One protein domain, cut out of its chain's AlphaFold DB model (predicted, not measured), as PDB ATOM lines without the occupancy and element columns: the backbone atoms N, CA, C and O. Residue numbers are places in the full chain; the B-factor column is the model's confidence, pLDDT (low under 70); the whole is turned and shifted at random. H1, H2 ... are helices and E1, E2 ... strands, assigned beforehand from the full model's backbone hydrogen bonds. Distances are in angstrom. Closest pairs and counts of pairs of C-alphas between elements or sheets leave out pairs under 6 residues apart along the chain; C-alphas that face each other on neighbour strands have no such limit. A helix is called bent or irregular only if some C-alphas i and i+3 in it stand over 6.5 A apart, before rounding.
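What this domain is: This is residues 8 to 156 of the 157 residues of an uncharacterized protein of Clostridium intestinale URNW (UniProt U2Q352). Two twisted sheets, one of five strands and one of three, lie partly face to face as a sandwich with their strands crossed; beyond the end of E6 and the start of E7 the short helices H2 and H3 make a small helical head, with H1 near H3. A long stretch with no named element, residues 75 to 98, leads from H1 past the edge strand E3 to E6, and its residues 87 to 88 pair with E3. The printed part has 149 residues with three named helices and eight named strands, in the order E1 E2 E3 E4 E5 H1 E6 H2 H3 E7 E8; the class is mixed, helices and strands, with 71 residues, under half, in named elements. Both sheets, E1 E2 E6 E7 E8 and E3 E4 E5 in order, are antiparallel. The whole is compact, with a radius of gyration of the C-alphas of 15.9 A and spans of 50 by 39 by 25 A.

How they stand to each other: The larger sheet runs, strand beside strand, E1 (residues 13 to 15), E2 (24 to 29), E6 (99 to 106), E7 (135 to 142) and E8 (148 to 155). It is twisted, its C-alphas up to 4.9 A off the best plane. E6 and E7 are antiparallel at 163 degrees, with N 100 and O 141 within hydrogen-bond range at 2.8 A. E2 and E6 are antiparallel at 162 degrees, with N 103 and O 27 at 2.8 A. E7 and E8 form a hairpin, with N 138 and O 152 at 2.8 A, and E1 and E2 form another, with N 14 and O 28 at 2.8 A. The smaller sheet is a meander, each strand the antiparallel neighbour of the one before: E3 (38 to 43), E4 (48 to 53) and E5 (59 to 64). N 41 and O 50 of the hairpin E3 and E4 are 2.8 A apart, as are N 51 and O 60 of the hairpin E4 and E5. The two sheets form a sandwich, two sheets face to face, with 27 pairs of C-alphas within 10 A, facing parts 10.6 A centre to centre and strands at 39 degrees. The closest C-alphas of E3 and E6 are those of Phe 38 and Phe 99, 5.2 A apart. H1 (69 to 74) is on the larger sheet but only grazes it, with residues 69 to 71. H2 (110 to 118) and H3 (126 to 130) touch, their closest C-alphas being those of Phe 113 and Trp 129, 5.6 A; both are not on either sheet. H1 and H2 are close but not clearly touching, the closest C-alphas being those of Val 74 and Cys 117, 7.8 A. Every O i to N i+4 pair is within hydrogen-bond range in H1 and H2; in H3 it is 0 of 1, with 1 of 2 O i to N i+3 pairs.

Where its parts are: E1 begins at C-alpha 13 (165.917, 143.374, 149.828). E7 measures 23.3 A from first to last C-alpha, E6 22.7 A and E8 21.1 A; E6 begins at C-alpha 99 (175.100, 133.588, 142.677), and E8 ends at C-alpha 155 (182.440, 154.382, 149.992). E4 measures 16.7 A, E3 16.2 A, E2 16.0 A and E5 13.7 A. H2, the longest helix, measures 10.4 A. H3 is only just irregular: C-alphas 127 and 130 are 6.9 A apart.

The domain as a whole: The two C-alphas farthest apart, those of Cys 94 and Asn 119, are 51.2 A from each other. The printed part has no cut. The link from H1 to E6, 24 residues, is long. The mean pLDDT of the printed part is 96.6, and no printed residue is under 70.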
ATOM      1  N   HIS A   8     165.323 152.020 145.582       97.62
ATOM      2  CA  HIS A   8     165.491 151.285 144.320       97.62
ATOM      3  C   HIS A   8     165.623 149.766 144.494       97.62
ATOM      4  O   HIS A   8     165.286 149.018 143.572       97.62
ATOM      5  N   ILE A   9     166.063 149.291 145.665       97.44
ATOM      6  CA  ILE A   9     166.190 147.854 145.970       97.44
ATOM      7  C   ILE A   9     165.234 147.350 147.046       97.44
ATOM      8  O   ILE A   9     165.168 146.136 147.255       97.44
ATOM      9  N   LYS A  10     164.464 148.228 147.692       96.69
ATOM     10  CA  LYS A  10     163.570 147.899 148.812       96.69
ATOM     11  C   LYS A  10     162.689 146.671 148.569       96.69
ATOM     12  O   LYS A  10     162.610 145.791 149.423       96.69
ATOM     13  N   ASP A  11     162.091 146.555 147.386       96.38
ATOM     14  CA  ASP A  11     161.203 145.433 147.043       96.38
ATOM     15  C   ASP A  11     161.930 144.087 146.877       96.38
ATOM     16  O   ASP A  11     161.308 143.019 146.930       96.38
ATOM     17  N   PHE A  12     163.246 144.121 146.667       97.94
ATOM     18  CA  PHE A  12     164.091 142.946 146.474       97.94
ATOM     19  C   PHE A  12     164.934 142.611 147.706       97.94
ATOM     20  O   PHE A  12     165.461 141.506 147.789       97.94
ATOM     21  N   PHE A  13     165.063 143.531 148.658       97.50
ATOM     22  CA  PHE A  13     165.917 143.374 149.828       97.50
ATOM     23  C   PHE A  13     165.194 142.605 150.943       97.50
ATOM     24  O   PHE A  13     164.093 142.960 151.368       97.50
ATOM     25  N   LYS A  14     165.805 141.524 151.430       96.44
ATOM     26  CA  LYS A  14     165.309 140.734 152.561       96.44
ATOM     27  C   LYS A  14     166.318 140.797 153.694       96.44
ATOM     28  O   LYS A  14     167.410 140.263 153.561       96.44
ATOM     29  N   LEU A  15     165.943 141.437 154.798       95.56
ATOM     30  CA  LEU A  15     166.777 141.517 155.998       95.56
ATOM     31  C   LEU A  15     167.112 140.111 156.512       95.56
ATOM     32  O   LEU A  15     166.232 139.251 156.573       95.56
ATOM     33  N   VAL A  16     168.379 139.893 156.870       92.12
ATOM     34  CA  VAL A  16     168.871 138.596 157.380       92.12
ATOM     35  C   VAL A  16     169.568 138.689 158.739       92.12
ATOM     36  O   VAL A  16     169.917 137.657 159.303       92.12
ATOM     37  N   ASP A  17     169.758 139.898 159.267       80.44
ATOM     38  CA  ASP A  17     170.405 140.153 160.559       80.44
ATOM     39  C   ASP A  17     169.396 140.707 161.585       80.44
ATOM     40  O   ASP A  17     168.407 141.352 161.229       80.44
ATOM     41  N   ILE A  18     169.638 140.444 162.866       78.94
ATOM     42  CA  ILE A  18     168.851 140.984 163.982       78.94
ATOM     43  C   ILE A  18     169.384 142.335 164.471       78.94
ATOM     44  O   ILE A  18     168.649 143.063 165.129       78.94
ATOM     45  N   ASN A  19     170.633 142.675 164.139       86.12
ATOM     46  CA  ASN A  19     171.294 143.910 164.570       86.12
ATOM     47  C   ASN A  19     171.017 145.105 163.645       86.12
ATOM     48  O   ASN A  19     171.515 146.201 163.894       86.12
ATOM     49  N   ASN A  20     170.209 144.899 162.601       90.81
ATOM     50  CA  ASN A  20     169.791 145.947 161.678       90.81
ATOM     51  C   ASN A  20     169.156 147.118 162.433       90.81
ATOM     52  O   ASN A  20     168.270 146.930 163.270       90.81
ATOM     53  N   ASN A  21     169.591 148.323 162.103       94.06
ATOM     54  CA  ASN A  21     169.141 149.564 162.718       94.06
ATOM     55  C   ASN A  21     169.189 150.690 161.670       94.06
ATOM     56  O   ASN A  21     169.236 150.406 160.476       94.06
ATOM     57  N   GLU A  22     169.108 151.953 162.082       94.94
ATOM     58  CA  GLU A  22     169.120 153.074 161.134       94.94
ATOM     59  C   GLU A  22     170.496 153.329 160.492       94.94
ATOM     60  O   GLU A  22     170.556 153.891 159.405       94.94
ATOM     61  N   PHE A  23     171.585 152.882 161.120       96.00
ATOM     62  CA  PHE A  23     172.958 153.077 160.649       96.00
ATOM     63  C   PHE A  23     173.465 151.916 159.796       96.00
ATOM     64  O   PHE A  23     174.400 152.083 159.025       96.00
ATOM     65  N   GLU A  24     172.865 150.731 159.921       95.88
ATOM     66  CA  GLU A  24     173.303 149.542 159.194       95.88
ATOM     67  C   GLU A  24     172.125 148.630 158.831       95.88
ATOM     68  O   GLU A  24     171.294 148.279 159.678       95.88
ATOM     69  N   ALA A  25     172.089 148.194 157.569       97.19
ATOM     70  CA  ALA A  25     171.177 147.166 157.083       97.19
ATOM     71  C   ALA A  25     171.905 146.080 156.285       97.19
ATOM     72  O   ALA A  25     172.530 146.340 155.258       97.19
ATOM     73  N   LYS A  26     171.720 144.827 156.698       97.44
ATOM     74  CA  LYS A  26     172.219 143.619 156.046       97.44
ATOM     75  C   LYS A  26     171.074 142.749 155.548       97.44
ATOM     76  O   LYS A  26     170.192 142.333 156.312       97.44
ATOM     77  N   GLY A  27     171.116 142.412 154.264       97.19
ATOM     78  CA  GLY A  27     170.070 141.624 153.627       97.19
ATOM     79  C   GLY A  27     170.506 140.886 152.376       97.19
ATOM     80  O   GLY A  27     171.486 141.227 151.722       97.19
ATOM     81  N   SER A  28     169.757 139.841 152.046       97.69
ATOM     82  CA  SER A  28     169.899 139.107 150.796       97.69
ATOM     83  C   SER A  28     168.963 139.666 149.727       97.69
ATOM     84  O   SER A  28     167.889 140.199 150.023       97.69
ATOM     85  N   ILE A  29     169.354 139.533 148.460       98.44
ATOM     86  CA  ILE A  29     168.501 139.928 147.339       98.44
ATOM     87  C   ILE A  29     167.597 138.765 146.929       98.44
ATOM     88  O   ILE A  29     168.053 137.661 146.633       98.44
ATOM     89  N   LYS A  30     166.294 139.033 146.852       98.38
ATOM     90  CA  LYS A  30     165.252 138.108 146.409       98.38
ATOM     91  C   LYS A  30     164.419 138.742 145.308       98.38
ATOM     92  O   LYS A  30     163.799 139.786 145.478       98.38
ATOM     93  N   CYS A  31     164.360 138.087 144.156       98.31
ATOM     94  CA  CYS A  31     163.566 138.557 143.033       98.31
ATOM     95  C   CYS A  31     162.068 138.479 143.359       98.31
ATOM     96  O   CYS A  31     161.623 137.576 144.067       98.31
ATOM     97  N   SER A  32     161.253 139.322 142.722       96.88
ATOM     98  CA  SER A  32     159.787 139.292 142.852       96.88
ATOM     99  C   SER A  32     159.134 137.953 142.459       96.88
ATOM    100  O   SER A  32     157.990 137.707 142.812       96.88
ATOM    101  N   CYS A  33     159.841 137.066 141.746       97.56
ATOM    102  CA  CYS A  33     159.377 135.709 141.420       97.56
ATOM    103  C   CYS A  33     159.724 134.659 142.501       97.56
ATOM    104  O   CYS A  33     159.508 133.459 142.299       97.56
ATOM    105  N   GLY A  34     160.331 135.097 143.609       97.31
ATOM    106  CA  GLY A  34     160.780 134.271 144.728       97.31
ATOM    107  C   GLY A  34     162.191 133.690 144.598       97.31
ATOM    108  O   GLY A  34     162.651 133.072 145.549       97.31
ATOM    109  N   SER A  35     162.876 133.866 143.462       97.62
ATOM    110  CA  SER A  35     164.241 133.348 143.257       97.62
ATOM    111  C   SER A  35     165.284 134.180 144.001       97.62
ATOM    112  O   SER A  35     165.213 135.406 143.980       97.62
ATOM    113  N   GLU A  36     166.294 133.517 144.555       97.75
ATOM    114  CA  GLU A  36     167.445 134.133 145.252       97.75
ATOM    115  C   GLU A  36     168.756 133.925 144.473       97.75
ATOM    116  O   GLU A  36     169.854 134.009 145.010       97.75
ATOM    117  N   THR A  37     168.624 133.616 143.185       98.25
ATOM    118  CA  THR A  37     169.708 133.205 142.296       98.25
ATOM    119  C   THR A  37     169.789 134.123 141.082       98.25
ATOM    120  O   THR A  37     168.792 134.367 140.383       98.25
ATOM    121  N   PHE A  38     170.985 134.653 140.836       98.75
ATOM    122  CA  PHE A  38     171.223 135.704 139.856       98.75
ATOM    123  C   PHE A  38     172.509 135.467 139.069       98.75
ATOM    124  O   PHE A  38     173.512 135.007 139.609       98.75
ATOM    125  N   SER A  39     172.496 135.869 137.798       98.69
ATOM    126  CA  SER A  39     173.733 136.238 137.114       98.69
ATOM    127  C   SER A  39     174.053 137.678 137.478       98.69
ATOM    128  O   SER A  39     173.194 138.555 137.340       98.69
ATOM    129  N   VAL A  40     175.285 137.909 137.913       98.75
ATOM    130  CA  VAL A  40     175.791 139.229 138.289       98.75
ATOM    131  C   VAL A  40     176.564 139.812 137.117       98.75
ATOM    132  O   VAL A  40     177.298 139.107 136.420       98.75
ATOM    133  N   TYR A  41     176.368 141.099 136.881       98.69
ATOM    134  CA  TYR A  41     177.034 141.863 135.846       98.69
ATOM    135  C   TYR A  41     177.567 143.161 136.434       98.69
ATOM    136  O   TYR A  41     176.887 143.801 137.236       98.69
ATOM    137  N   GLN A  42     178.740 143.567 135.971       98.25
ATOM    138  CA  GLN A  42     179.416 144.783 136.397       98.25
ATOM    139  C   GLN A  42     179.745 145.650 135.182       98.25
ATOM    140  O   GLN A  42     179.925 145.125 134.084       98.25
ATOM    141  N   SER A  43     179.790 146.960 135.357       98.31
ATOM    142  CA  SER A  43     180.345 147.897 134.383       98.31
ATOM    143  C   SER A  43     181.068 149.011 135.131       98.31
ATOM    144  O   SER A  43     180.872 149.153 136.341       98.31
ATOM    145  N   ASN A  44     181.874 149.797 134.413       97.31
ATOM    146  CA  ASN A  44     182.640 150.896 134.986       97.31
ATOM    147  C   ASN A  44     183.454 150.425 136.207       97.31
ATOM    148  O   ASN A  44     183.359 151.003 137.276       97.31
ATOM    149  N   ASN A  45     184.196 149.319 136.084       95.19
ATOM    150  CA  ASN A  45     185.006 148.759 137.176       95.19
ATOM    151  C   ASN A  45     184.226 148.558 138.500       95.19
ATOM    152  O   ASN A  45     184.656 149.001 139.558       95.19
ATOM    153  N   LYS A  46     183.071 147.880 138.430       96.38
ATOM    154  CA  LYS A  46     182.123 147.630 139.537       96.38
ATOM    155  C   LYS A  46     181.337 148.847 140.050       96.38
ATOM    156  O   LYS A  46     180.474 148.647 140.900       96.38
ATOM    157  N   MET A  47     181.508 150.041 139.480       96.88
ATOM    158  CA  MET A  47     180.722 151.233 139.851       96.88
ATOM    159  C   MET A  47     179.240 151.122 139.434       96.88
ATOM    160  O   MET A  47     178.379 151.826 139.957       96.88
ATOM    161  N   ILE A  48     178.900 150.187 138.531       98.31
ATOM    162  CA  ILE A  48     177.510 149.808 138.231       98.31
ATOM    163  C   ILE A  48     177.340 148.296 138.360       98.31
ATOM    164  O   ILE A  48     177.967 147.525 137.628       98.31
ATOM    165  N   VAL A  49     176.423 147.864 139.228       98.50
ATOM    166  CA  VAL A  49     176.149 146.449 139.506       98.50
ATOM    167  C   VAL A  49     174.711 146.094 139.154       98.50
ATOM    168  O   VAL A  49     173.737 146.646 139.674       98.50
ATOM    169  N   LYS A  50     174.577 145.109 138.266       98.62
ATOM    170  CA  LYS A  50     173.306 144.624 137.736       98.62
ATOM    171  C   LYS A  50     173.138 143.136 137.991       98.62
ATOM    172  O   LYS A  50     174.012 142.333 137.684       98.62
ATOM    173  N   LEU A  51     171.951 142.756 138.436       98.69
ATOM    174  CA  LEU A  51     171.527 141.375 138.591       98.69
ATOM    175  C   LEU A  51     170.527 140.992 137.502       98.69
ATOM    176  O   LEU A  51     169.652 141.777 137.134       98.69
ATOM    177  N   ILE A  52     170.623 139.754 137.021       98.69
ATOM    178  CA  ILE A  52     169.610 139.116 136.179       98.69
ATOM    179  C   ILE A  52     169.150 137.835 136.868       98.69
ATOM    180  O   ILE A  52     169.926 136.891 137.028       98.69
ATOM    181  N   CYS A  53     167.883 137.803 137.277       98.62
ATOM    182  CA  CYS A  53     167.290 136.647 137.945       98.62
ATOM    183  C   CYS A  53     167.322 135.412 137.035       98.62
ATOM    184  O   CYS A  53     166.770 135.453 135.938       98.62
ATOM    185  N   GLN A  54     167.875 134.295 137.517       97.44
ATOM    186  CA  GLN A  54     167.991 133.065 136.720       97.44
ATOM    187  C   GLN A  54     166.653 132.376 136.428       97.44
ATOM    188  O   GLN A  54     166.558 131.575 135.506       97.44
ATOM    189  N   LYS A  55     165.602 132.687 137.196       97.88
ATOM    190  CA  LYS A  55     164.277 132.075 137.024       97.88
ATOM    191  C   LYS A  55     163.375 132.842 136.058       97.88
ATOM    192  O   LYS A  55     162.675 132.230 135.261       97.88
ATOM    193  N   CYS A  56     163.335 134.171 136.159       98.19
ATOM    194  CA  CYS A  56     162.384 135.003 135.403       98.19
ATOM    195  C   CYS A  56     163.041 136.071 134.520       98.19
ATOM    196  O   CYS A  56     162.335 136.876 133.920       98.19
ATOM    197  N   ASN A  57     164.375 136.119 134.462       98.31
ATOM    198  CA  ASN A  57     165.160 137.087 133.688       98.31
ATOM    199  C   ASN A  57     164.928 138.568 134.040       98.31
ATOM    200  O   ASN A  57     165.403 139.452 133.324       98.31
ATOM    201  N   LYS A  58     164.244 138.867 135.156       98.31
ATOM    202  CA  LYS A  58     164.095 140.240 135.655       98.31
ATOM    203  C   LYS A  58     165.473 140.838 135.932       98.31
ATOM    204  O   LYS A  58     166.310 140.204 136.579       98.31
ATOM    205  N   LYS A  59     165.677 142.056 135.432       98.31
ATOM    206  CA  LYS A  59     166.888 142.853 135.632       98.31
ATOM    207  C   LYS A  59     166.696 143.766 136.838       98.31
ATOM    208  O   LYS A  59     165.623 144.348 136.985       98.31
ATOM    209  N   ILE A  60     167.720 143.883 137.673       98.19
ATOM    210  CA  ILE A  60     167.734 144.741 138.862       98.19
ATOM    211  C   ILE A  60     169.082 145.459 138.873       98.19
ATOM    212  O   ILE A  60     170.113 144.794 138.813       98.19
ATOM    213  N   ILE A  61     169.091 146.788 138.914       98.31
ATOM    214  CA  ILE A  61     170.306 147.546 139.230       98.31
ATOM    215  C   ILE A  61     170.340 147.657 140.745       98.31
ATOM    216  O   ILE A  61     169.418 148.229 141.317       98.31
ATOM    217  N   ILE A  62     171.336 147.048 141.384       98.00
ATOM    218  CA  ILE A  62     171.465 147.111 142.845       98.00
ATOM    219  C   ILE A  62     172.394 148.240 143.283       98.00
ATOM    220  O   ILE A  62     172.233 148.753 144.384       98.00
ATOM    221  N   PHE A  63     173.298 148.673 142.401       98.50
ATOM    222  CA  PHE A  63     174.175 149.813 142.633       98.50
ATOM    223  C   PHE A  63     174.555 150.505 141.317       98.50
ATOM    224  O   PHE A  63     174.658 149.855 140.275       98.50
ATOM    225  N   ASP A  64     174.717 151.821 141.386       98.19
ATOM    226  CA  ASP A  64     175.123 152.742 140.315       98.19
ATOM    227  C   ASP A  64     175.643 153.979 141.051       98.19
ATOM    228  O   ASP A  64     174.845 154.749 141.581       98.19
ATOM    229  N   GLU A  65     176.962 154.092 141.187       97.56
ATOM    230  CA  GLU A  65     177.612 155.099 142.038       97.56
ATOM    231  C   GLU A  65     177.232 156.531 141.646       97.56
ATOM    232  O   GLU A  65     176.984 157.360 142.510       97.56
ATOM    233  N   GLY A  66     177.051 156.799 140.350       97.31
ATOM    234  CA  GLY A  66     176.628 158.115 139.861       97.31
ATOM    235  C   GLY A  66     175.146 158.438 140.102       97.31
ATOM    236  O   GLY A  66     174.665 159.462 139.628       97.31
ATOM    237  N   ARG A  67     174.373 157.553 140.751       97.50
ATOM    238  CA  ARG A  67     172.933 157.747 141.038       97.50
ATOM    239  C   ARG A  67     172.510 157.404 142.458       97.50
ATOM    240  O   ARG A  67     171.413 157.791 142.854       97.50
ATOM    241  N   HIS A  68     173.303 156.627 143.178       98.19
ATOM    242  CA  HIS A  68     172.950 156.078 144.481       98.19
ATOM    243  C   HIS A  68     174.014 156.438 145.519       98.19
ATOM    244  O   HIS A  68     175.171 156.654 145.165       98.19
ATOM    245  N   GLY A  69     173.633 156.432 146.796       97.94
ATOM    246  CA  GLY A  69     174.528 156.807 147.889       97.94
ATOM    247  C   GLY A  69     174.743 158.315 147.943       97.94
ATOM    248  O   GLY A  69     174.156 159.064 147.162       97.94
ATOM    249  N   TRP A  70     175.573 158.773 148.872       97.81
ATOM    250  CA  TRP A  70     175.715 160.202 149.135       97.81
ATOM    251  C   TRP A  70     176.190 160.992 147.902       97.81
ATOM    252  O   TRP A  70     175.492 161.895 147.441       97.81
ATOM    253  N   ASN A  71     177.291 160.595 147.266       96.94
ATOM    254  CA  ASN A  71     177.832 161.299 146.099       96.94
ATOM    255  C   ASN A  71     176.864 161.300 144.902       96.94
ATOM    256  O   ASN A  71     176.582 162.356 144.328       96.94
ATOM    257  N   GLY A  72     176.288 160.149 144.547       97.56
ATOM    258  CA  GLY A  72     175.395 160.046 143.390       97.56
ATOM    259  C   GLY A  72     174.005 160.644 143.618       97.56
ATOM    260  O   GLY A  72     173.462 161.331 142.749       97.56
ATOM    261  N   PHE A  73     173.398 160.387 144.780       97.56
ATOM    262  CA  PHE A  73     172.034 160.822 145.078       97.56
ATOM    263  C   PHE A  73     171.975 162.214 145.714       97.56
ATOM    264  O   PHE A  73     171.137 163.010 145.293       97.56
ATOM    265  N   VAL A  74     172.829 162.523 146.692       96.75
ATOM    266  CA  VAL A  74     172.811 163.817 147.400       96.75
ATOM    267  C   VAL A  74     173.590 164.863 146.610       96.75
ATOM    268  O   VAL A  74     173.007 165.853 146.173       96.75
ATOM    269  N   CYS A  75     174.871 164.611 146.330       96.06
ATOM    270  CA  CYS A  75     175.747 165.573 145.647       96.06
ATOM    271  C   CYS A  75     175.485 165.685 144.134       96.06
ATOM    272  O   CYS A  75     175.965 166.624 143.498       96.06
ATOM    273  N   LYS A  76     174.721 164.747 143.553       95.25
ATOM    274  CA  LYS A  76     174.451 164.640 142.105       95.25
ATOM    275  C   LYS A  76     175.727 164.512 141.260       95.25
ATOM    276  O   LYS A  76     175.766 164.996 140.125       95.25
ATOM    277  N   ASP A  77     176.753 163.856 141.796       95.38
ATOM    278  CA  ASP A  77     178.011 163.612 141.089       95.38
ATOM    279  C   ASP A  77     177.877 162.423 140.122       95.38
ATOM    280  O   ASP A  77     178.180 161.276 140.448       95.38
ATOM    281  N   ASP A  78     177.353 162.688 138.921       94.88
ATOM    282  CA  ASP A  78     177.173 161.673 137.879       94.88
ATOM    283  C   ASP A  78     178.277 161.740 136.811       94.88
ATOM    284  O   ASP A  78     178.151 162.415 135.786       94.88
ATOM    285  N   PHE A  79     179.359 160.997 137.041       92.50
ATOM    286  CA  PHE A  79     180.523 160.921 136.149       92.50
ATOM    287  C   PHE A  79     180.593 159.627 135.312       92.50
ATOM    288  O   PHE A  79     181.534 159.436 134.537       92.50
ATOM    289  N   LEU A  80     179.621 158.717 135.453       95.62
ATOM    290  CA  LEU A  80     179.695 157.372 134.871       95.62
ATOM    291  C   LEU A  80     179.205 157.299 133.418       95.62
ATOM    292  O   LEU A  80     178.073 157.672 133.088       95.62
ATOM    293  N   ASP A  81     180.008 156.665 132.558       95.44
ATOM    294  CA  ASP A  81     179.611 156.325 131.191       95.44
ATOM    295  C   ASP A  81     178.785 155.030 131.163       95.44
ATOM    296  O   ASP A  81     179.295 153.905 131.150       95.44
ATOM    297  N   ARG A  82     177.462 155.191 131.096       96.00
ATOM    298  CA  ARG A  82     176.504 154.072 131.054       96.00
ATOM    299  C   ARG A  82     176.388 153.400 129.685       96.00
ATOM    300  O   ARG A  82     175.597 152.465 129.545       96.00
ATOM    301  N   SER A  83     177.147 153.852 128.685       96.00
ATOM    302  CA  SER A  83     177.285 153.155 127.402       96.00
ATOM    303  C   SER A  83     178.315 152.021 127.454       96.00
ATOM    304  O   SER A  83     178.272 151.127 126.602       96.00
ATOM    305  N   GLN A  84     179.189 152.007 128.472       95.75
ATOM    306  CA  GLN A  84     180.145 150.925 128.676       95.75
ATOM    307  C   GLN A  84     179.445 149.569 128.782       95.75
ATOM    308  O   GLN A  84     178.364 149.409 129.360       95.75
ATOM    309  N   LEU A  85     180.092 148.554 128.210       96.88
ATOM    310  CA  LEU A  85     179.561 147.203 128.228       96.88
ATOM    311  C   LEU A  85     179.555 146.646 129.652       96.88
ATOM    312  O   LEU A  85     180.380 146.987 130.499       96.88
ATOM    313  N   PHE A  86     178.589 145.766 129.899       98.19
ATOM    314  CA  PHE A  86     178.534 145.001 131.133       98.19
ATOM    315  C   PHE A  86     179.283 143.688 130.962       98.19
ATOM    316  O   PHE A  86     178.971 142.896 130.070       98.19
ATOM    317  N   GLU A  87     180.187 143.420 131.886       98.06
ATOM    318  CA  GLU A  87     180.892 142.157 131.997       98.06
ATOM    319  C   GLU A  87     180.137 141.225 132.941       98.06
ATOM    320  O   GLU A  87     179.633 141.640 133.986       98.06
ATOM    321  N   LYS A  88     180.027 139.952 132.560       98.31
ATOM    322  CA  LYS A  88     179.410 138.927 133.404       98.31
ATOM    323  C   LYS A  88     180.428 138.444 134.434       98.31
ATOM    324  O   LYS A  88     181.513 138.008 134.063       98.31
ATOM    325  N   VAL A  89     180.030 138.433 135.701       98.19
ATOM    326  CA  VAL A  89     180.831 137.863 136.787       98.19
ATOM    327  C   VAL A  89     180.767 136.337 136.724       98.19
ATOM    328  O   VAL A  89     179.701 135.749 136.516       98.19
ATOM    329  N   ILE A  90     181.919 135.697 136.907       97.94
ATOM    330  CA  ILE A  90     182.067 134.243 136.984       97.94
ATOM    331  C   ILE A  90     182.774 133.878 138.285       97.94
ATOM    332  O   ILE A  90     183.647 134.599 138.749       97.94
ATOM    333  N   CYS A  91     182.403 132.747 138.871       97.94
ATOM    334  CA  CYS A  91     183.044 132.241 140.071       97.94
ATOM    335  C   CYS A  91     184.484 131.855 139.736       97.94
ATOM    336  O   CYS A  91     184.718 131.038 138.840       97.94
ATOM    337  N   GLU A  92     185.458 132.380 140.473       95.88
ATOM    338  CA  GLU A  92     186.862 132.091 140.191       95.88
ATOM    339  C   GLU A  92     187.221 130.614 140.398       95.88
ATOM    340  O   GLU A  92     188.055 130.084 139.656       95.88
ATOM    341  N   LYS A  93     186.537 129.928 141.328       96.75
ATOM    342  CA  LYS A  93     186.782 128.520 141.676       96.75
ATOM    343  C   LYS A  93     186.187 127.529 140.676       96.75
ATOM    344  O   LYS A  93     186.904 126.660 140.193       96.75
ATOM    345  N   CYS A  94     184.890 127.634 140.369       97.50
ATOM    346  CA  CYS A  94     184.179 126.637 139.550       97.50
ATOM    347  C   CYS A  94     183.723 127.147 138.174       97.50
ATOM    348  O   CYS A  94     183.163 126.380 137.395       97.50
ATOM    349  N   LYS A  95     183.954 128.428 137.861       97.56
ATOM    350  CA  LYS A  95     183.574 129.095 136.600       97.56
ATOM    351  C   LYS A  95     182.064 129.191 136.330       97.56
ATOM    352  O   LYS A  95     181.668 129.715 135.289       97.56
ATOM    353  N   ALA A  96     181.217 128.763 137.268       97.31
ATOM    354  CA  ALA A  96     179.779 129.009 137.222       97.31
ATOM    355  C   ALA A  96     179.455 130.507 137.348       97.31
ATOM    356  O   ALA A  96     180.283 131.303 137.783       97.31
ATOM    357  N   ASN A  97     178.237 130.902 136.980       96.56
ATOM    358  CA  ASN A  97     177.802 132.307 136.953       96.56
ATOM    359  C   ASN A  97     176.457 132.534 137.665       96.56
ATOM    360  O   ASN A  97     175.722 133.474 137.347       96.56
ATOM    361  N   ASN A  98     176.139 131.640 138.597       97.31
ATOM    362  CA  ASN A  98     174.923 131.665 139.383       97.31
ATOM    363  C   ASN A  98     175.269 131.960 140.845       97.31
ATOM    364  O   ASN A  98     176.021 131.207 141.471       97.31
ATOM    365  N   PHE A  99     174.734 133.060 141.369       98.75
ATOM    366  CA  PHE A  99     175.100 133.588 142.677       98.75
ATOM    367  C   PHE A  99     173.875 133.925 143.522       98.75
ATOM    368  O   PHE A  99     172.876 134.439 143.013       98.75
ATOM    369  N   GLY A 100     173.995 133.682 144.824       98.50
ATOM    370  CA  GLY A 100     173.261 134.428 145.840       98.50
ATOM    371  C   GLY A 100     173.993 135.736 146.141       98.50
ATOM    372  O   GLY A 100     175.223 135.780 146.091       98.50
ATOM    373  N   VAL A 101     173.237 136.793 146.435       98.62
ATOM    374  CA  VAL A 101     173.773 138.143 146.654       98.62
ATOM    375  C   VAL A 101     173.376 138.621 148.042       98.62
ATOM    376  O   VAL A 101     172.188 138.616 148.379       98.62
ATOM    377  N   LEU A 102     174.370 139.032 148.822       98.31
ATOM    378  CA  LEU A 102     174.214 139.670 150.122       98.31
ATOM    379  C   LEU A 102     174.682 141.119 150.003       98.31
ATOM    380  O   LEU A 102     175.714 141.379 149.393       98.31
ATOM    381  N   VAL A 103     173.915 142.044 150.566       98.25
ATOM    382  CA  VAL A 103     174.209 143.474 150.550       98.25
ATOM    383  C   VAL A 103     174.201 143.989 151.986       98.25
ATOM    384  O   VAL A 103     173.292 143.671 152.757       98.25
ATOM    385  N   MET A 104     175.225 144.762 152.332       97.94
ATOM    386  CA  MET A 104     175.328 145.524 153.574       97.94
ATOM    387  C   MET A 104     175.381 147.007 153.218       97.94
ATOM    388  O   MET A 104     176.089 147.384 152.287       97.94
ATOM    389  N   ILE A 105     174.591 147.818 153.912       97.94
ATOM    390  CA  ILE A 105     174.434 149.252 153.661       97.94
ATOM    391  C   ILE A 105     174.656 149.973 154.973       97.94
ATOM    392  O   ILE A 105     174.058 149.581 155.976       97.94
ATOM    393  N   PHE A 106     175.478 151.013 154.939       97.50
ATOM    394  CA  PHE A 106     175.791 151.843 156.092       97.50
ATOM    395  C   PHE A 106     175.305 153.270 155.856       97.50
ATOM    396  O   PHE A 106     175.314 153.759 154.725       97.50
ATOM    397  N   SER A 107     174.847 153.929 156.913       96.44
ATOM    398  CA  SER A 107     174.302 155.282 156.885       96.44
ATOM    399  C   SER A 107     174.708 156.036 158.147       96.44
ATOM    400  O   SER A 107     174.813 155.450 159.220       96.44
ATOM    401  N   GLN A 108     174.817 157.358 158.031       95.31
ATOM    402  CA  GLN A 108     174.957 158.279 159.164       95.31
ATOM    403  C   GLN A 108     173.627 158.516 159.919       95.31
ATOM    404  O   GLN A 108     173.578 159.257 160.900       95.31
ATOM    405  N   GLY A 109     172.542 157.861 159.490       95.00
ATOM    406  CA  GLY A 109     171.232 157.899 160.134       95.00
ATOM    407  C   GLY A 109     170.340 159.044 159.653       95.00
ATOM    408  O   GLY A 109     170.763 159.974 158.961       95.00
ATOM    409  N   LYS A 110     169.061 158.976 160.035       96.12
ATOM    410  CA  LYS A 110     168.026 159.890 159.528       96.12
ATOM    411  C   LYS A 110     168.263 161.341 159.943       96.12
ATOM    412  O   LYS A 110     168.115 162.240 159.121       96.12
ATOM    413  N   GLN A 111     168.639 161.573 161.204       95.94
ATOM    414  CA  GLN A 111     168.830 162.934 161.714       95.94
ATOM    415  C   GLN A 111     169.973 163.656 160.994       95.94
ATOM    416  O   GLN A 111     169.811 164.813 160.627       95.94
ATOM    417  N   TYR A 112     171.080 162.957 160.722       95.12
ATOM    418  CA  TYR A 112     172.199 163.520 159.969       95.12
ATOM    419  C   TYR A 112     171.769 163.971 158.567       95.12
ATOM    420  O   TYR A 112     172.066 165.087 158.154       95.12
ATOM    421  N   PHE A 113     170.995 163.143 157.858       96.31
ATOM    422  CA  PHE A 113     170.470 163.511 156.543       96.31
ATOM    423  C   PHE A 113     169.568 164.753 156.596       96.31
ATOM    424  O   PHE A 113     169.667 165.621 155.732       96.31
ATOM    425  N   ILE A 114     168.702 164.868 157.609       95.62
ATOM    426  CA  ILE A 114     167.841 166.049 157.790       95.62
ATOM    427  C   ILE A 114     168.689 167.304 158.014       95.62
ATOM    428  O   ILE A 114     168.426 168.339 157.398       95.62
ATOM    429  N   ASP A 115     169.702 167.202 158.874       96.00
ATOM    430  CA  ASP A 115     170.558 168.325 159.255       96.00
ATOM    431  C   ASP A 115     171.387 168.848 158.075       96.00
ATOM    432  O   ASP A 115     171.471 170.061 157.878       96.00
ATOM    433  N   GLU A 116     171.939 167.946 157.262       94.75
ATOM    434  CA  GLU A 116     172.779 168.299 156.115       94.75
ATOM    435  C   GLU A 116     171.965 168.645 154.859       94.75
ATOM    436  O   GLU A 116     172.320 169.574 154.131       94.75
ATOM    437  N   CYS A 117     170.851 167.947 154.609       94.44
ATOM    438  CA  CYS A 117     170.085 168.064 153.363       94.44
ATOM    439  C   CYS A 117     168.772 168.828 153.562       94.44
ATOM    440  O   CYS A 117     168.643 169.958 153.103       94.44
ATOM    441  N   THR A 118     167.791 168.241 154.253       93.06
ATOM    442  CA  THR A 118     166.409 168.763 154.292       93.06
ATOM    443  C   THR A 118     166.303 170.162 154.910       93.06
ATOM    444  O   THR A 118     165.468 170.954 154.488       93.06
ATOM    445  N   ASN A 119     167.162 170.504 155.875       92.56
ATOM    446  CA  ASN A 119     167.188 171.843 156.474       92.56
ATOM    447  C   ASN A 119     167.756 172.929 155.542       92.56
ATOM    448  O   ASN A 119     167.538 174.115 155.795       92.56
ATOM    449  N   ASN A 120     168.494 172.541 154.497       89.75
ATOM    450  CA  ASN A 120     169.231 173.456 153.622       89.75
ATOM    451  C   ASN A 120     168.766 173.412 152.154       89.75
ATOM    452  O   ASN A 120     169.075 174.333 151.398       89.75
ATOM    453  N   ASP A 121     168.039 172.368 151.749       90.31
ATOM    454  CA  ASP A 121     167.615 172.114 150.373       90.31
ATOM    455  C   ASP A 121     166.205 171.489 150.327       90.31
ATOM    456  O   ASP A 121     166.004 170.314 150.645       90.31
ATOM    457  N   ASP A 122     165.232 172.280 149.859       93.12
ATOM    458  CA  ASP A 122     163.818 171.898 149.724       93.12
ATOM    459  C   ASP A 122     163.565 170.791 148.674       93.12
ATOM    460  O   ASP A 122     162.428 170.340 148.507       93.12
ATOM    461  N   SER A 123     164.584 170.362 147.916       94.25
ATOM    462  CA  SER A 123     164.458 169.268 146.946       94.25
ATOM    463  C   SER A 123     164.471 167.875 147.584       94.25
ATOM    464  O   SER A 123     164.061 166.913 146.927       94.25
ATOM    465  N   PHE A 124     164.882 167.768 148.851       95.75
ATOM    466  CA  PHE A 124     164.870 166.524 149.616       95.75
ATOM    467  C   PHE A 124     163.703 166.466 150.600       95.75
ATOM    468  O   PHE A 124     163.301 167.457 151.206       95.75
ATOM    469  N   SER A 125     163.196 165.258 150.818       96.25
ATOM    470  CA  SER A 125     162.279 164.926 151.903       96.25
ATOM    471  C   SER A 125     162.985 164.086 152.961       96.25
ATOM    472  O   SER A 125     163.963 163.401 152.664       96.25
ATOM    473  N   GLU A 126     162.457 164.066 154.187       94.81
ATOM    474  CA  GLU A 126     163.002 163.196 155.236       94.81
ATOM    475  C   GLU A 126     163.063 161.733 154.787       94.81
ATOM    476  O   GLU A 126     164.005 161.041 155.136       94.81
ATOM    477  N   ASP A 127     162.100 161.265 153.985       95.06
ATOM    478  CA  ASP A 127     162.033 159.886 153.487       95.06
ATOM    479  C   ASP A 127     163.167 159.529 152.513       95.06
ATOM    480  O   ASP A 127     163.352 158.352 152.198       95.06
ATOM    481  N   ASP A 128     163.893 160.511 151.978       96.81
ATOM    482  CA  ASP A 128     165.031 160.304 151.073       96.81
ATOM    483  C   ASP A 128     166.315 159.895 151.805       96.81
ATOM    484  O   ASP A 128     167.273 159.467 151.162       96.81
ATOM    485  N   TRP A 129     166.320 159.926 153.144       96.94
ATOM    486  CA  TRP A 129     167.489 159.585 153.959       96.94
ATOM    487  C   TRP A 129     168.081 158.202 153.652       96.94
ATOM    488  O   TRP A 129     169.292 158.004 153.723       96.94
ATOM    489  N   VAL A 130     167.235 157.245 153.259       97.44
ATOM    490  CA  VAL A 130     167.651 155.876 152.918       97.44
ATOM    491  C   VAL A 130     168.428 155.779 151.602       97.44
ATOM    492  O   VAL A 130     169.099 154.775 151.374       97.44
ATOM    493  N   ASP A 131     168.319 156.779 150.724       97.81
ATOM    494  CA  ASP A 131     169.013 156.817 149.431       97.81
ATOM    495  C   ASP A 131     170.378 157.530 149.534       97.81
ATOM    496  O   ASP A 131     171.258 157.287 148.706       97.81
ATOM    497  N   GLY A 132     170.585 158.330 150.588       96.88
ATOM    498  CA  GLY A 132     171.852 158.968 150.968       96.88
ATOM    499  C   GLY A 132     172.703 158.122 151.923       96.88
ATOM    500  O   GLY A 132     173.198 158.627 152.926       96.88
ATOM    501  N   PHE A 133     172.831 156.822 151.660       97.19
ATOM    502  CA  PHE A 133     173.736 155.948 152.418       97.19
ATOM    503  C   PHE A 133     175.205 156.312 152.152       97.19
ATOM    504  O   PHE A 133     175.507 156.861 151.097       97.19
ATOM    505  N   GLU A 134     176.104 156.010 153.092       97.12
ATOM    506  CA  GLU A 134     177.533 156.356 152.998       97.12
ATOM    507  C   GLU A 134     178.381 155.221 152.424       97.12
ATOM    508  O   GLU A 134     179.391 155.475 151.777       97.12
ATOM    509  N   TRP A 135     177.967 153.968 152.611       97.88
ATOM    510  CA  TRP A 135     178.757 152.816 152.192       97.88
ATOM    511  C   TRP A 135     177.866 151.656 151.776       97.88
ATOM    512  O   TRP A 135     176.803 151.414 152.357       97.88
ATOM    513  N   ILE A 136     178.331 150.890 150.792       98.25
ATOM    514  CA  ILE A 136     177.718 149.629 150.383       98.25
ATOM    515  C   ILE A 136     178.773 148.529 150.233       98.25
ATOM    516  O   ILE A 136     179.830 148.724 149.638       98.25
ATOM    517  N   ASN A 137     178.476 147.343 150.759       98.12
ATOM    518  CA  ASN A 137     179.240 146.122 150.518       98.12
ATOM    519  C   ASN A 137     178.338 145.082 149.847       98.12
ATOM    520  O   ASN A 137     177.192 144.876 150.251       98.12
ATOM    521  N   ILE A 138     178.862 144.427 148.815       98.56
ATOM    522  CA  ILE A 138     178.197 143.357 148.081       98.56
ATOM    523  C   ILE A 138     179.051 142.098 148.192       98.56
ATOM    524  O   ILE A 138     180.150 142.015 147.640       98.56
ATOM    525  N   SER A 139     178.505 141.075 148.842       98.44
ATOM    526  CA  SER A 139     179.106 139.744 148.894       98.44
ATOM    527  C   SER A 139     178.379 138.787 147.951       98.44
ATOM    528  O   SER A 139     177.147 138.786 147.852       98.44
ATOM    529  N   LEU A 140     179.144 137.935 147.272       98.56
ATOM    530  CA  LEU A 140     178.618 136.938 146.343       98.56
ATOM    531  C   LEU A 140     178.867 135.536 146.884       98.56
ATOM    532  O   LEU A 140     179.992 135.187 147.230       98.56
ATOM    533  N   ARG A 141     177.820 134.704 146.903       98.31
ATOM    534  CA  ARG A 141     177.929 133.264 147.170       98.31
ATOM    535  C   ARG A 141     177.652 132.487 145.896       98.31
ATOM    536  O   ARG A 141     176.528 132.521 145.394       98.31
ATOM    537  N   CYS A 142     178.637 131.757 145.382       98.50
ATOM    538  CA  CYS A 142     178.422 130.869 144.242       98.50
ATOM    539  C   CYS A 142     177.483 129.721 144.633       98.50
ATOM    540  O   CYS A 142     177.736 129.034 145.615       98.50
ATOM    541  N   VAL A 143     176.429 129.493 143.850       97.69
ATOM    542  CA  VAL A 143     175.430 128.446 144.128       97.69
ATOM    543  C   VAL A 143     175.982 127.035 143.893       97.69
ATOM    544  O   VAL A 143     175.526 126.095 144.527       97.69
ATOM    545  N   GLU A 144     176.966 126.879 143.003       97.56
ATOM    546  CA  GLU A 144     177.467 125.555 142.602       97.56
ATOM    547  C   GLU A 144     178.555 125.002 143.534       97.56
ATOM    548  O   GLU A 144     178.663 123.792 143.707       97.56
ATOM    549  N   CYS A 145     179.397 125.865 144.112       97.31
ATOM    550  CA  CYS A 145     180.513 125.434 144.964       97.31
ATOM    551  C   CYS A 145     180.553 126.116 146.338       97.31
ATOM    552  O   CYS A 145     181.575 126.032 147.019       97.31
ATOM    553  N   ASP A 146     179.489 126.839 146.705       97.25
ATOM    554  CA  ASP A 146     179.271 127.515 147.995       97.25
ATOM    555  C   ASP A 146     180.374 128.482 148.457       97.25
ATOM    556  O   ASP A 146     180.371 128.962 149.594       97.25
ATOM    557  N   CYS A 147     181.316 128.841 147.582       96.19
ATOM    558  CA  CYS A 147     182.326 129.824 147.934       96.19
ATOM    559  C   CYS A 147     181.689 131.207 148.049       96.19
ATOM    560  O   CYS A 147     180.931 131.626 147.170       96.19
ATOM    561  N   THR A 148     182.027 131.901 149.131       97.00
ATOM    562  CA  THR A 148     181.595 133.270 149.393       97.00
ATOM    563  C   THR A 148     182.800 134.192 149.317       97.00
ATOM    564  O   THR A 148     183.873 133.831 149.802       97.00
ATOM    565  N   GLU A 149     182.615 135.353 148.706       95.69
ATOM    566  CA  GLU A 149     183.612 136.416 148.635       95.69
ATOM    567  C   GLU A 149     182.951 137.773 148.909       95.69
ATOM    568  O   GLU A 149     181.818 138.018 148.482       95.69
ATOM    569  N   GLU A 150     183.658 138.648 149.620       96.75
ATOM    570  CA  GLU A 150     183.349 140.077 149.682       96.75
ATOM    571  C   GLU A 150     183.793 140.679 148.352       96.75
ATOM    572  O   GLU A 150     184.972 140.914 148.101       96.75
ATOM    573  N   TRP A 151     182.846 140.777 147.424       97.81
ATOM    574  CA  TRP A 151     183.158 140.999 146.019       97.81
ATOM    575  C   TRP A 151     183.371 142.478 145.701       97.81
ATOM    576  O   TRP A 151     184.123 142.817 144.781       97.81
ATOM    577  N   MET A 152     182.687 143.361 146.425       96.69
ATOM    578  CA  MET A 152     182.756 144.800 146.229       96.69
ATOM    579  C   MET A 152     182.444 145.532 147.530       96.69
ATOM    580  O   MET A 152     181.514 145.169 148.247       96.69
ATOM    581  N   GLU A 153     183.213 146.578 147.783       96.50
ATOM    582  CA  GLU A 153     182.971 147.595 148.795       96.50
ATOM    583  C   GLU A 153     183.103 148.960 148.118       96.50
ATOM    584  O   GLU A 153     183.940 149.128 147.227       96.50
ATOM    585  N   CYS A 154     182.235 149.898 148.478       97.12
ATOM    586  CA  CYS A 154     182.231 151.236 147.912       97.12
ATOM    587  C   CYS A 154     181.821 152.228 148.995       97.12
ATOM    588  O   CYS A 154     180.690 152.174 149.490       97.12
ATOM    589  N   GLU A 155     182.743 153.124 149.322       96.56
ATOM    590  CA  GLU A 155     182.440 154.382 149.992       96.56
ATOM    591  C   GLU A 155     181.720 155.296 148.998       96.56
ATOM    592  O   GLU A 155     182.006 155.278 147.800       96.56
ATOM    593  N   THR A 156     180.751 156.061 149.476       94.38
ATOM    594  CA  THR A 156     179.966 156.990 148.659       94.38
ATOM    595  C   THR A 156     179.943 158.394 149.250       94.38
ATOM    596  O   THR A 156     179.231 159.224 148.701       94.38
TER     597      THR A 156